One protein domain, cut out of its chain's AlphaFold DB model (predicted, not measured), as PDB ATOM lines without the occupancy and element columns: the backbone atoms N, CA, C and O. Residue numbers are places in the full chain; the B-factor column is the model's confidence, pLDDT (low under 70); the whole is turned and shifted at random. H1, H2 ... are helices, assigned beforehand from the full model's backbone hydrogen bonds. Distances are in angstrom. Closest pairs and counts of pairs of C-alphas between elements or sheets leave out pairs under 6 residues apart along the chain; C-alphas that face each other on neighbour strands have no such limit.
ATOM      1  N   ARG A   8       1.203   3.674 -11.546       88.81
ATOM      2  CA  ARG A   8       1.989   4.228 -10.436       88.81
ATOM      3  C   ARG A   8       1.610   3.625  -9.080       88.81
ATOM      4  O   ARG A   8       2.484   3.374  -8.262       88.81
ATOM      5  N   PHE A   9       0.321   3.371  -8.868       90.19
ATOM      6  CA  PHE A   9      -0.183   2.766  -7.636       90.19
ATOM      7  C   PHE A   9       0.219   1.290  -7.534       90.19
ATOM      8  O   PHE A   9       0.557   0.814  -6.456       90.19
ATOM      9  N   LEU A  10       0.219   0.570  -8.663       89.19
ATOM     10  CA  LEU A  10       0.696  -0.812  -8.712       89.19
ATOM     11  C   LEU A  10       2.193  -0.881  -8.407       89.19
ATOM     12  O   LEU A  10       2.600  -1.692  -7.583       89.19
ATOM     13  N   LYS A  11       2.993   0.008  -9.003       93.50
ATOM     14  CA  LYS A  11       4.437   0.085  -8.758       93.50
ATOM     15  C   LYS A  11       4.768   0.354  -7.288       93.50
ATOM     16  O   LYS A  11       5.532  -0.399  -6.702       93.50
ATOM     17  N   GLU A  12       4.144   1.364  -6.681       92.12
ATOM     18  CA  GLU A  12       4.346   1.680  -5.259       92.12
ATOM     19  C   GLU A  12       3.970   0.498  -4.352       92.12
ATOM     20  O   GLU A  12       4.648   0.212  -3.366       92.12
ATOM     21  N   ARG A  13       2.888  -0.211  -4.690       89.56
ATOM     22  CA  ARG A  13       2.465  -1.398  -3.952       89.56
ATOM     23  C   ARG A  13       3.491  -2.525  -4.054       89.56
ATOM     24  O   ARG A  13       3.812  -3.103  -3.027       89.56
ATOM     25  N   TYR A  14       4.015  -2.804  -5.247       88.44
ATOM     26  CA  TYR A  14       5.058  -3.816  -5.427       88.44
ATOM     27  C   TYR A  14       6.341  -3.466  -4.675       88.44
ATOM     28  O   TYR A  14       6.913  -4.337  -4.034       88.44
ATOM     29  N   GLU A  15       6.766  -2.201  -4.699       92.25
ATOM     30  CA  GLU A  15       7.948  -1.744  -3.955       92.25
ATOM     31  C   GLU A  15       7.759  -1.892  -2.438       92.25
ATOM     32  O   GLU A  15       8.682  -2.292  -1.733       92.25
ATOM     33  N   LYS A  16       6.554  -1.618  -1.924       89.44
ATOM     34  CA  LYS A  16       6.219  -1.853  -0.512       89.44
ATOM     35  C   LYS A  16       6.161  -3.340  -0.181       89.44
ATOM     36  O   LYS A  16       6.718  -3.739   0.837       89.44
ATOM     37  N   ASP A  17       5.503  -4.137  -1.015       78.75
ATOM     38  CA  ASP A  17       5.402  -5.579  -0.807       78.75
ATOM     39  C   ASP A  17       6.807  -6.196  -0.788       78.75
ATOM     40  O   ASP A  17       7.103  -6.908   0.156       78.75
ATOM     41  N   ASP A  18       7.701  -5.844  -1.721       81.75
ATOM     42  CA  ASP A  18       9.098  -6.315  -1.760       81.75
ATOM     43  C   ASP A  18       9.911  -5.861  -0.533       81.75
ATOM     44  O   ASP A  18      10.610  -6.655   0.093       81.75
ATOM     45  N   HIS A  19       9.770  -4.596  -0.119       79.69
ATOM     46  CA  HIS A  19      10.520  -4.056   1.017       79.69
ATOM     47  C   HIS A  19      10.086  -4.637   2.371       79.69
ATOM     48  O   HIS A  19      10.911  -4.806   3.272       79.69
ATOM     49  N   TYR A  20       8.795  -4.935   2.526       75.81
ATOM     50  CA  TYR A  20       8.222  -5.477   3.759       75.81
ATOM     51  C   TYR A  20       7.957  -6.988   3.685       75.81
ATOM     52  O   TYR A  20       7.364  -7.543   4.614       75.81
ATOM     53  N   PHE A  21       8.397  -7.673   2.621       67.19
ATOM     54  CA  PHE A  21       8.250  -9.119   2.488       67.19
ATOM     55  C   PHE A  21       9.182  -9.838   3.466       67.19
ATOM     56  O   PHE A  21      10.337 -10.147   3.178       67.19
ATOM     57  N   THR A  22       8.672 -10.133   4.657       68.25
ATOM     58  CA  THR A  22       9.351 -11.017   5.603       68.25
ATOM     59  C   THR A  22       8.984 -12.463   5.304       68.25
ATOM     60  O   THR A  22       7.838 -12.872   5.502       68.25
ATOM     61  N   VAL A  23       9.965 -13.256   4.872       65.56
ATOM     62  CA  VAL A  23       9.842 -14.717   4.855       65.56
ATOM     63  C   VAL A  23       9.818 -15.186   6.305       65.56
ATOM     64  O   VAL A  23      10.808 -15.080   7.027       65.56
ATOM     65  N   TYR A  24       8.662 -15.656   6.759       61.84
ATOM     66  CA  TYR A  24       8.550 -16.274   8.070       61.84
ATOM     67  C   TYR A  24       9.101 -17.702   7.989       61.84
ATOM     68  O   TYR A  24       8.447 -18.594   7.455       61.84
ATOM     69  N   ASP A  25      10.288 -17.927   8.552       57.16
ATOM     70  CA  ASP A  25      10.887 -19.269   8.668       57.16
ATOM     71  C   ASP A  25      10.163 -20.151   9.703       57.16
ATOM     72  O   ASP A  25      10.345 -21.370   9.759       57.16
ATOM     73  N   HIS A  26       9.335 -19.539  10.555       58.12
ATOM     74  CA  HIS A  26       8.666 -20.198  11.669       58.12
ATOM     75  C   HIS A  26       7.153 -20.057  11.548       58.12
ATOM     76  O   HIS A  26       6.570 -19.014  11.838       58.12
ATOM     77  N   TYR A  27       6.509 -21.148  11.143       65.06
ATOM     78  CA  TYR A  27       5.059 -21.252  11.124       65.06
ATOM     79  C   TYR A  27       4.574 -21.689  12.502       65.06
ATOM     80  O   TYR A  27       4.701 -22.853  12.879       65.06
ATOM     81  N   THR A  28       3.997 -20.763  13.264       65.12
ATOM     82  CA  THR A  28       3.279 -21.129  14.485       65.12
ATOM     83  C   THR A  28       1.873 -21.597  14.119       65.12
ATOM     84  O   THR A  28       1.174 -20.895  13.375       65.12
ATOM     85  N   PRO A  29       1.409 -22.749  14.628       70.38
ATOM     86  CA  PRO A  29       0.014 -23.129  14.483       70.38
ATOM     87  C   PRO A  29      -0.872 -22.038  15.091       70.38
ATOM     88  O   PRO A  29      -0.688 -21.616  16.229       70.38
ATOM     89  N   ASN A  30      -1.832 -21.551  14.307       73.69
ATOM     90  CA  ASN A  30      -2.844 -20.642  14.821       73.69
ATOM     91  C   ASN A  30      -3.934 -21.479  15.503       73.69
ATOM     92  O   ASN A  30      -4.746 -22.108  14.823       73.69
ATOM     93  N   TYR A  31      -3.926 -21.477  16.834       72.94
ATOM     94  CA  TYR A  31      -4.887 -22.204  17.668       72.94
ATOM     95  C   TYR A  31      -6.283 -21.564  17.701       72.94
ATOM     96  O   TYR A  31      -7.237 -22.217  18.104       72.94
ATOM     97  N   PHE A  32      -6.429 -20.318  17.240       69.31
ATOM     98  CA  PHE A  32      -7.701 -19.585  17.197       69.31
ATOM     99  C   PHE A  32      -8.388 -19.665  15.828       69.31
ATOM    100  O   PHE A  32      -9.178 -18.794  15.462       69.31
ATOM    101  N   ARG A  33      -8.060 -20.679  15.022       74.62
ATOM    102  CA  ARG A  33      -8.732 -20.873  13.736       74.62
ATOM    103  C   ARG A  33     -10.172 -21.344  13.961       74.62
ATOM    104  O   ARG A  33     -10.400 -22.171  14.841       74.62
ATOM    105  N   PRO A  34     -11.136 -20.861  13.160       76.31
ATOM    106  CA  PRO A  34     -12.498 -21.366  13.230       76.31
ATOM    107  C   PRO A  34     -12.526 -22.849  12.837       76.31
ATOM    108  O   PRO A  34     -11.876 -23.250  11.870       76.31
ATOM    109  N   THR A  35     -13.311 -23.647  13.564       77.50
ATOM    110  CA  THR A  35     -13.516 -25.090  13.335       77.50
ATOM    111  C   THR A  35     -13.906 -25.407  11.893       77.50
ATOM    112  O   THR A  35     -13.457 -26.387  11.301       77.50
ATOM    113  N   ILE A  36     -14.782 -24.568  11.336       80.62
ATOM    114  CA  ILE A  36     -15.308 -24.693   9.984       80.62
ATOM    115  C   ILE A  36     -14.696 -23.549   9.178       80.62
ATOM    116  O   ILE A  36     -15.048 -22.388   9.405       80.62
ATOM    117  N   PRO A  37     -13.749 -23.841   8.272       76.25
ATOM    118  CA  PRO A  37     -13.185 -22.814   7.418       76.25
ATOM    119  C   PRO A  37     -14.222 -22.357   6.388       76.25
ATOM    120  O   PRO A  37     -15.020 -23.150   5.885       76.25
ATOM    121  N   GLY A  38     -14.176 -21.071   6.042       76.81
ATOM    122  CA  GLY A  38     -14.904 -20.542   4.892       76.81
ATOM    123  C   GLY A  38     -14.371 -21.098   3.568       76.81
ATOM    124  O   GLY A  38     -13.309 -21.724   3.505       76.81
ATOM    125  N   LYS A  39     -15.096 -20.832   2.480       78.06
ATOM    126  CA  LYS A  39     -14.658 -21.212   1.134       78.06
ATOM    127  C   LYS A  39     -13.367 -20.473   0.764       78.06
ATOM    128  O   LYS A  39     -13.286 -19.249   0.874       78.06
ATOM    129  N   PHE A  40     -12.372 -21.210   0.267       65.75
ATOM    130  CA  PHE A  40     -11.124 -20.620  -0.220       65.75
ATOM    131  C   PHE A  40     -11.405 -19.566  -1.310       65.75
ATOM    132  O   PHE A  40     -12.228 -19.790  -2.197       65.75
ATOM    133  N   TYR A  41     -10.729 -18.415  -1.220       72.81
ATOM    134  CA  TYR A  41     -10.847 -17.239  -2.104       72.81
ATOM    135  C   TYR A  41     -12.165 -16.458  -2.076       72.81
ATOM    136  O   TYR A  41     -12.245 -15.407  -2.712       72.81
ATOM    137  N   SER A  42     -13.168 -16.882  -1.306       71.75
ATOM    138  CA  SER A  42     -14.379 -16.083  -1.141       71.75
ATOM    139  C   SER A  42     -14.288 -15.234   0.120       71.75
ATOM    140  O   SER A  42     -14.721 -15.628   1.198       71.75
ATOM    141  N   ARG A  43     -13.694 -14.041  -0.013       67.50
ATOM    142  CA  ARG A  43     -13.595 -13.075   1.099       67.50
ATOM    143  C   ARG A  43     -14.971 -12.595   1.581       67.50
ATOM    144  O   ARG A  43     -15.072 -12.089   2.689       67.50
ATOM    145  N   HIS A  44     -15.989 -12.706   0.727       69.88
ATOM    146  CA  HIS A  44     -17.346 -12.234   0.985       69.88
ATOM    147  C   HIS A  44     -18.311 -13.355   1.400       69.88
ATOM    148  O   HIS A  44     -19.299 -13.049   2.054       69.88
ATOM    149  N   ASP A  45     -18.000 -14.629   1.117       62.44
ATOM    150  CA  ASP A  45     -18.744 -15.783   1.656       62.44
ATOM    151  C   ASP A  45     -18.141 -16.245   2.992       62.44
ATOM    152  O   ASP A  45     -17.823 -17.426   3.192       62.44
ATOM    153  N   THR A  46     -17.920 -15.315   3.920       63.44
ATOM    154  CA  THR A  46     -17.613 -15.700   5.299       63.44
ATOM    155  C   THR A  46     -18.856 -16.362   5.877       63.44
ATOM    156  O   THR A  46     -19.880 -15.709   6.048       63.44
ATOM    157  N   LEU A  47     -18.781 -17.674   6.114       64.94
ATOM    158  CA  LEU A  47     -19.877 -18.452   6.685       64.94
ATOM    159  C   LEU A  47     -20.226 -17.916   8.079       64.94
ATOM    160  O   LEU A  47     -19.478 -18.131   9.033       64.94
ATOM    161  N   ASP A  48     -21.382 -17.268   8.198       72.56
ATOM    162  CA  ASP A  48     -22.000 -16.988   9.489       72.56
ATOM    163  C   ASP A  48     -22.526 -18.305  10.066       72.56
ATOM    164  O   ASP A  48     -23.557 -18.835   9.651       72.56
ATOM    165  N   LEU A  49     -21.805 -18.856  11.046       71.75
ATOM    166  CA  LEU A  49     -22.158 -20.122  11.704       71.75
ATOM    167  C   LEU A  49     -23.537 -20.099  12.382       71.75
ATOM    168  O   LEU A  49     -24.071 -21.157  12.692       71.75
ATOM    169  N   THR A  50     -24.115 -18.915  12.602       75.19
ATOM    170  CA  THR A  50     -25.474 -18.726  13.127       75.19
ATOM    171  C   THR A  50     -26.566 -19.136  12.138       75.19
ATOM    172  O   THR A  50     -27.681 -19.419  12.563       75.19
ATOM    173  N   GLN A  51     -26.265 -19.173  10.837       80.94
ATOM    174  CA  GLN A  51     -27.216 -19.561   9.790       80.94
ATOM    175  C   GLN A  51     -27.226 -21.075   9.528       80.94
ATOM    176  O   GLN A  51     -28.148 -21.589   8.898       80.94
ATOM    177  N   ALA A  52     -26.194 -21.789   9.983       81.31
ATOM    178  CA  ALA A  52     -26.074 -23.232   9.822       81.31
ATOM    179  C   ALA A  52     -26.867 -23.989  10.901       81.31
ATOM    180  O   ALA A  52     -27.132 -23.456  11.977       81.31
ATOM    181  N   ASP A  53     -27.213 -25.255  10.632       88.81
ATOM    182  CA  ASP A  53     -27.856 -26.112  11.634       88.81
ATOM    183  C   ASP A  53     -26.935 -26.258  12.862       88.81
ATOM    184  O   ASP A  53     -25.836 -26.823  12.740       88.81
ATOM    185  N   PRO A  54     -27.360 -25.781  14.048       89.69
ATOM    186  CA  PRO A  54     -26.527 -25.802  15.243       89.69
ATOM    187  C   PRO A  54     -26.091 -27.222  15.617       89.69
ATOM    188  O   PRO A  54     -24.964 -27.410  16.069       89.69
ATOM    189  N   LYS A  55     -26.920 -28.243  15.352       92.44
ATOM    190  CA  LYS A  55     -26.580 -29.640  15.668       92.44
ATOM    191  C   LYS A  55     -25.394 -30.141  14.851       92.44
ATOM    192  O   LYS A  55     -24.521 -30.823  15.385       92.44
ATOM    193  N   LEU A  56     -25.353 -29.801  13.563       88.81
ATOM    194  CA  LEU A  56     -24.247 -30.175  12.682       88.81
ATOM    195  C   LEU A  56     -22.971 -29.430  13.064       88.81
ATOM    196  O   LEU A  56     -21.903 -30.039  13.132       88.81
ATOM    197  N   VAL A  57     -23.081 -28.134  13.364       88.62
ATOM    198  CA  VAL A  57     -21.941 -27.327  13.817       88.62
ATOM    199  C   VAL A  57     -21.352 -27.901  15.107       88.62
ATOM    200  O   VAL A  57     -20.134 -28.072  15.196       88.62
ATOM    201  N   ASP A  58     -22.191 -28.260  16.076       89.75
ATOM    202  CA  ASP A  58     -21.743 -28.835  17.346       89.75
ATOM    203  C   ASP A  58     -21.142 -30.233  17.178       89.75
ATOM    204  O   ASP A  58     -20.128 -30.538  17.805       89.75
ATOM    205  N   ALA A  59     -21.688 -31.065  16.286       90.44
ATOM    206  CA  ALA A  59     -21.105 -32.364  15.955       90.44
ATOM    207  C   ALA A  59     -19.708 -32.221  15.324       90.44
ATOM    208  O   ALA A  59     -18.781 -32.946  15.693       90.44
ATOM    209  N   ILE A  60     -19.529 -31.255  14.418       89.25
ATOM    210  CA  ILE A  60     -18.231 -30.973  13.791       89.25
ATOM    211  C   ILE A  60     -17.230 -30.463  14.834       89.25
ATOM    212  O   ILE A  60     -16.106 -30.967  14.885       89.25
ATOM    213  N   LYS A  61     -17.634 -29.530  15.704       87.81
ATOM    214  CA  LYS A  61     -16.811 -29.041  16.827       87.81
ATOM    215  C   LYS A  61     -16.413 -30.165  17.774       87.81
ATOM    216  O   LYS A  61     -15.247 -30.285  18.145       87.81
ATOM    217  N   LEU A  62     -17.356 -31.032  18.129       88.69
ATOM    218  CA  LEU A  62     -17.092 -32.191  18.975       88.69
ATOM    219  C   LEU A  62     -16.112 -33.166  18.306       88.69
ATOM    220  O   LEU A  62     -15.243 -33.721  18.976       88.69
ATOM    221  N   ALA A  63     -16.194 -33.353  16.989       87.50
ATOM    222  CA  ALA A  63     -15.277 -34.220  16.256       87.50
ATOM    223  C   ALA A  63     -13.864 -33.621  16.135       87.50
ATOM    224  O   ALA A  63     -12.889 -34.342  16.357       87.50
ATOM    225  N   LYS A  64     -13.758 -32.330  15.801       85.50
ATOM    226  CA  LYS A  64     -12.503 -31.654  15.430       85.50
ATOM    227  C   LYS A  64     -11.750 -31.031  16.603       85.50
ATOM    228  O   LYS A  64     -10.538 -31.208  16.671       85.50
ATOM    229  N   ASP A  65     -12.447 -30.337  17.500       85.19
ATOM    230  CA  ASP A  65     -11.800 -29.438  18.467       85.19
ATOM    231  C   ASP A  65     -11.679 -30.053  19.859       85.19
ATOM    232  O   ASP A  65     -10.713 -29.797  20.574       85.19
ATOM    233  N   LYS A  66     -12.662 -30.865  20.261       87.25
ATOM    234  CA  LYS A  66     -12.665 -31.476  21.593       87.25
ATOM    235  C   LYS A  66     -11.588 -32.551  21.715       87.25
ATOM    236  O   LYS A  66     -11.366 -33.337  20.787       87.25
ATOM    237  N   LEU A  67     -10.965 -32.639  22.887       88.88
ATOM    238  CA  LEU A  67     -10.046 -33.725  23.217       88.88
ATOM    239  C   LEU A  67     -10.839 -34.987  23.601       88.88
ATOM    240  O   LEU A  67     -12.005 -34.883  23.977       88.88
ATOM    241  N   PRO A  68     -10.247 -36.194  23.537       91.06
ATOM    242  CA  PRO A  68     -10.931 -37.429  23.927       91.06
ATOM    243  C   PRO A  68     -11.584 -37.381  25.319       91.06
ATOM    244  O   PRO A  68     -12.721 -37.826  25.453       91.06
ATOM    245  N   ARG A  69     -10.916 -36.770  26.311       89.25
ATOM    246  CA  ARG A  69     -11.447 -36.557  27.674       89.25
ATOM    247  C   ARG A  69     -12.717 -35.705  27.715       89.25
ATOM    248  O   ARG A  69     -13.563 -35.927  28.568       89.25
ATOM    249  N   ASP A  70     -12.871 -34.774  26.778       89.69
ATOM    250  CA  ASP A  70     -14.059 -33.918  26.703       89.69
ATOM    251  C   ASP A  70     -15.210 -34.584  25.931       89.69
ATOM    252  O   ASP A  70     -16.350 -34.114  25.985       89.69
ATOM    253  N   LYS A  71     -14.915 -35.634  25.149       91.00
ATOM    254  CA  LYS A  71     -15.897 -36.370  24.332       91.00
ATOM    255  C   LYS A  71     -16.496 -37.556  25.071       91.00
ATOM    256  O   LYS A  71     -17.678 -37.837  24.895       91.00
ATOM    257  N   TYR A  72     -15.679 -38.268  25.840       91.38
ATOM    258  CA  TYR A  72     -16.055 -39.537  26.450       91.38
ATOM    259  C   TYR A  72     -15.817 -39.496  27.959       91.38
ATOM    260  O   TYR A  72     -14.786 -38.988  28.387       91.38
ATOM    261  N   PRO A  73     -16.722 -40.068  28.774       92.69
ATOM    262  CA  PRO A  73     -16.517 -40.156  30.219       92.69
ATOM    263  C   PRO A  73     -15.401 -41.142  30.605       92.69
ATOM    264  O   PRO A  73     -14.799 -41.009  31.665       92.69
ATOM    265  N   TRP A  74     -15.106 -42.116  29.738       94.25
ATOM    266  CA  TRP A  74     -14.159 -43.208  29.977       94.25
ATOM    267  C   TRP A  74     -13.263 -43.434  28.748       94.25
ATOM    268  O   TRP A  74     -13.680 -43.105  27.629       94.25
ATOM    269  N   PRO A  75     -12.049 -43.995  28.914       95.25
ATOM    270  CA  PRO A  75     -11.150 -44.243  27.794       95.25
ATOM    271  C   PRO A  75     -11.735 -45.319  26.875       95.25
ATOM    272  O   PRO A  75     -11.918 -46.466  27.264       95.25
ATOM    273  N   VAL A  76     -12.049 -44.928  25.639       94.50
ATOM    274  CA  VAL A  76     -12.664 -45.829  24.644       94.50
ATOM    275  C   VAL A  76     -11.649 -46.759  23.962       94.50
ATOM    276  O   VAL A  76     -12.006 -47.855  23.544       94.50
ATOM    277  N   THR A  77     -10.392 -46.332  23.822       92.44
ATOM    278  CA  THR A  77      -9.329 -47.091  23.145       92.44
ATOM    279  C   THR A  77      -8.144 -47.312  24.077       92.44
ATOM    280  O   THR A  77      -7.891 -46.501  24.965       92.44
ATOM    281  N   GLU A  78      -7.347 -48.353  23.822       92.69
ATOM    282  CA  GLU A  78      -6.119 -48.614  24.591       92.69
ATOM    283  C   GLU A  78      -5.134 -47.439  24.555       92.69
ATOM    284  O   GLU A  78      -4.478 -47.125  25.543       92.69
ATOM    285  N   SER A  79      -5.073 -46.716  23.434       90.94
ATOM    286  CA  SER A  79      -4.253 -45.507  23.324       90.94
ATOM    287  C   SER A  79      -4.693 -44.391  24.277       90.94
ATOM    288  O   SER A  79      -3.855 -43.603  24.712       90.94
ATOM    289  N   HIS A  80      -5.982 -44.316  24.629       93.25
ATOM    290  CA  HIS A  80      -6.463 -43.336  25.596       93.25
ATOM    291  C   HIS A  80      -5.941 -43.643  27.003       93.25
ATOM    292  O   HIS A  80      -5.607 -42.699  27.716       93.25
ATOM    293  N   ASN A  81      -5.784 -44.922  27.376       91.00
ATOM    294  CA  ASN A  81      -5.366 -45.330  28.724       91.00
ATOM    295  C   ASN A  81      -4.053 -44.671  29.175       91.00
ATOM    296  O   ASN A  81      -3.960 -44.251  30.327       91.00
ATOM    297  N   TYR A  82      -3.079 -44.493  28.276       88.06
ATOM    298  CA  TYR A  82      -1.771 -43.911  28.611       88.06
ATOM    299  C   TYR A  82      -1.834 -42.480  29.165       88.06
ATOM    300  O   TYR A  82      -0.977 -42.099  29.956       88.06
ATOM    301  N   GLY A  83      -2.818 -41.682  28.742       85.94
ATOM    302  CA  GLY A  83      -2.978 -40.284  29.163       85.94
ATOM    303  C   GLY A  83      -4.275 -40.008  29.923       85.94
ATOM    304  O   GLY A  83      -4.558 -38.852  30.242       85.94
ATOM    305  N   TRP A  84      -5.096 -41.036  30.169       92.69
ATOM    306  CA  TRP A  84      -6.418 -40.858  30.768       92.69
ATOM    307  C   TRP A  84      -6.383 -40.719  32.282       92.69
ATOM    308  O   TRP A  84      -7.212 -40.002  32.841       92.69
ATOM    309  N   TYR A  85      -5.436 -41.376  32.940       90.12
ATOM    310  CA  TYR A  85      -5.320 -41.383  34.392       90.12
ATOM    311  C   TYR A  85      -4.188 -40.468  34.840       90.12
ATOM    312  O   TYR A  85      -3.181 -40.309  34.148       90.12
ATOM    313  N   GLU A  86      -4.369 -39.840  35.996       88.38
ATOM    314  CA  GLU A  86      -3.284 -39.112  36.637       88.38
ATOM    315  C   GLU A  86      -2.217 -40.107  37.112       88.38
ATOM    316  O   GLU A  86      -2.550 -41.228  37.514       88.38
ATOM    317  N   PRO A  87      -0.927 -39.745  37.028       86.38
ATOM    318  CA  PRO A  87       0.133 -40.634  37.466       86.38
ATOM    319  C   PRO A  87      -0.005 -40.907  38.967       86.38
ATOM    320  O   PRO A  87      -0.292 -40.003  39.746       86.38
ATOM    321  N   LEU A  88       0.249 -42.155  39.375       86.56
ATOM    322  CA  LEU A  88       0.185 -42.572  40.784       86.56
ATOM    323  C   LEU A  88       1.101 -41.737  41.689       86.56
ATOM    324  O   LEU A  88       0.792 -41.518  42.856       86.56
ATOM    325  N   VAL A  89       2.228 -41.284  41.141       85.56
ATOM    326  CA  VAL A  89       3.131 -40.338  41.790       85.56
ATOM    327  C   VAL A  89       3.054 -39.021  41.018       85.56
ATOM    328  O   VAL A  89       3.376 -39.011  39.825       85.56
ATOM    329  N   PRO A  90       2.630 -37.915  41.653       86.62
ATOM    330  CA  PRO A  90       2.585 -36.625  40.987       86.62
ATOM    331  C   PRO A  90       4.000 -36.200  40.588       86.62
ATOM    332  O   PRO A  90       4.949 -36.325  41.361       86.62
TER     333      PRO A  90
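What this domain is: This is residues 8 to 90 of the 132 residues of an uncharacterized protein of Photinus pyralis (UniProt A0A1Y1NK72). The model is an open, drawn-out chain with no packed core: H1 stands free at one end, a long winding stretch of residues 21 to 53 leads away from it, and the short helices H2, H3 and H4 follow as a loose string toward the other end. Within the winding stretch the chain folds back in a loop, of which residues 40 to 45 stick out. The printed part has 83 residues with four named helices, H1, H2, H3 and H4 in that order, and no named strand; its class is all helix, though under half of the residues, 35, are in named elements. The whole is extended, with a radius of gyration of the C-alphas of 21.7 A, and flat, spanning 68 by 39 by 18 A.

Where its parts are: H1, residues 8 to 20, begins with C-alpha 8 at (1.989, 4.228, -10.436) and is 18.3 A long. H2, residues 54 to 64, begins with C-alpha 54 at (-26.527, -25.802, 15.243) and is 15.2 A long. H3 is residues 68 to 71, 5.1 A. H4, residues 78 to 84, measures 9.9 A and ends with C-alpha 84 at (-6.418, -40.858, 30.768).

How they stand to each other: H1 is apart from H2, H3 and H4. H2 and H3 are close but not clearly touching; their closest C-alphas, Leu 62 and Lys 71, are 6.9 A apart. H3 and H4 are likewise close but not clearly touching, with the closest C-alphas, Arg 69 and Trp 84, at 7.3 A. H2 and H4 are apart. Every O i to N i+4 pair is within hydrogen-bond range in H1 and H2, against 1 of 3 in H4, where 3 of 4 O i to N i+3 pairs are; H3 is too short for an i+4 pair.

The domain as a whole: The C-alphas of Arg 8 and Leu 88, the two farthest apart, are 69.4 A apart. The printed part has no cut. The link from H1 to H2 is long, 33 residues. Mean pLDDT of the printed part is 81.8; residues 21 to 28, 32, 40 and 43 to 47 are under 70.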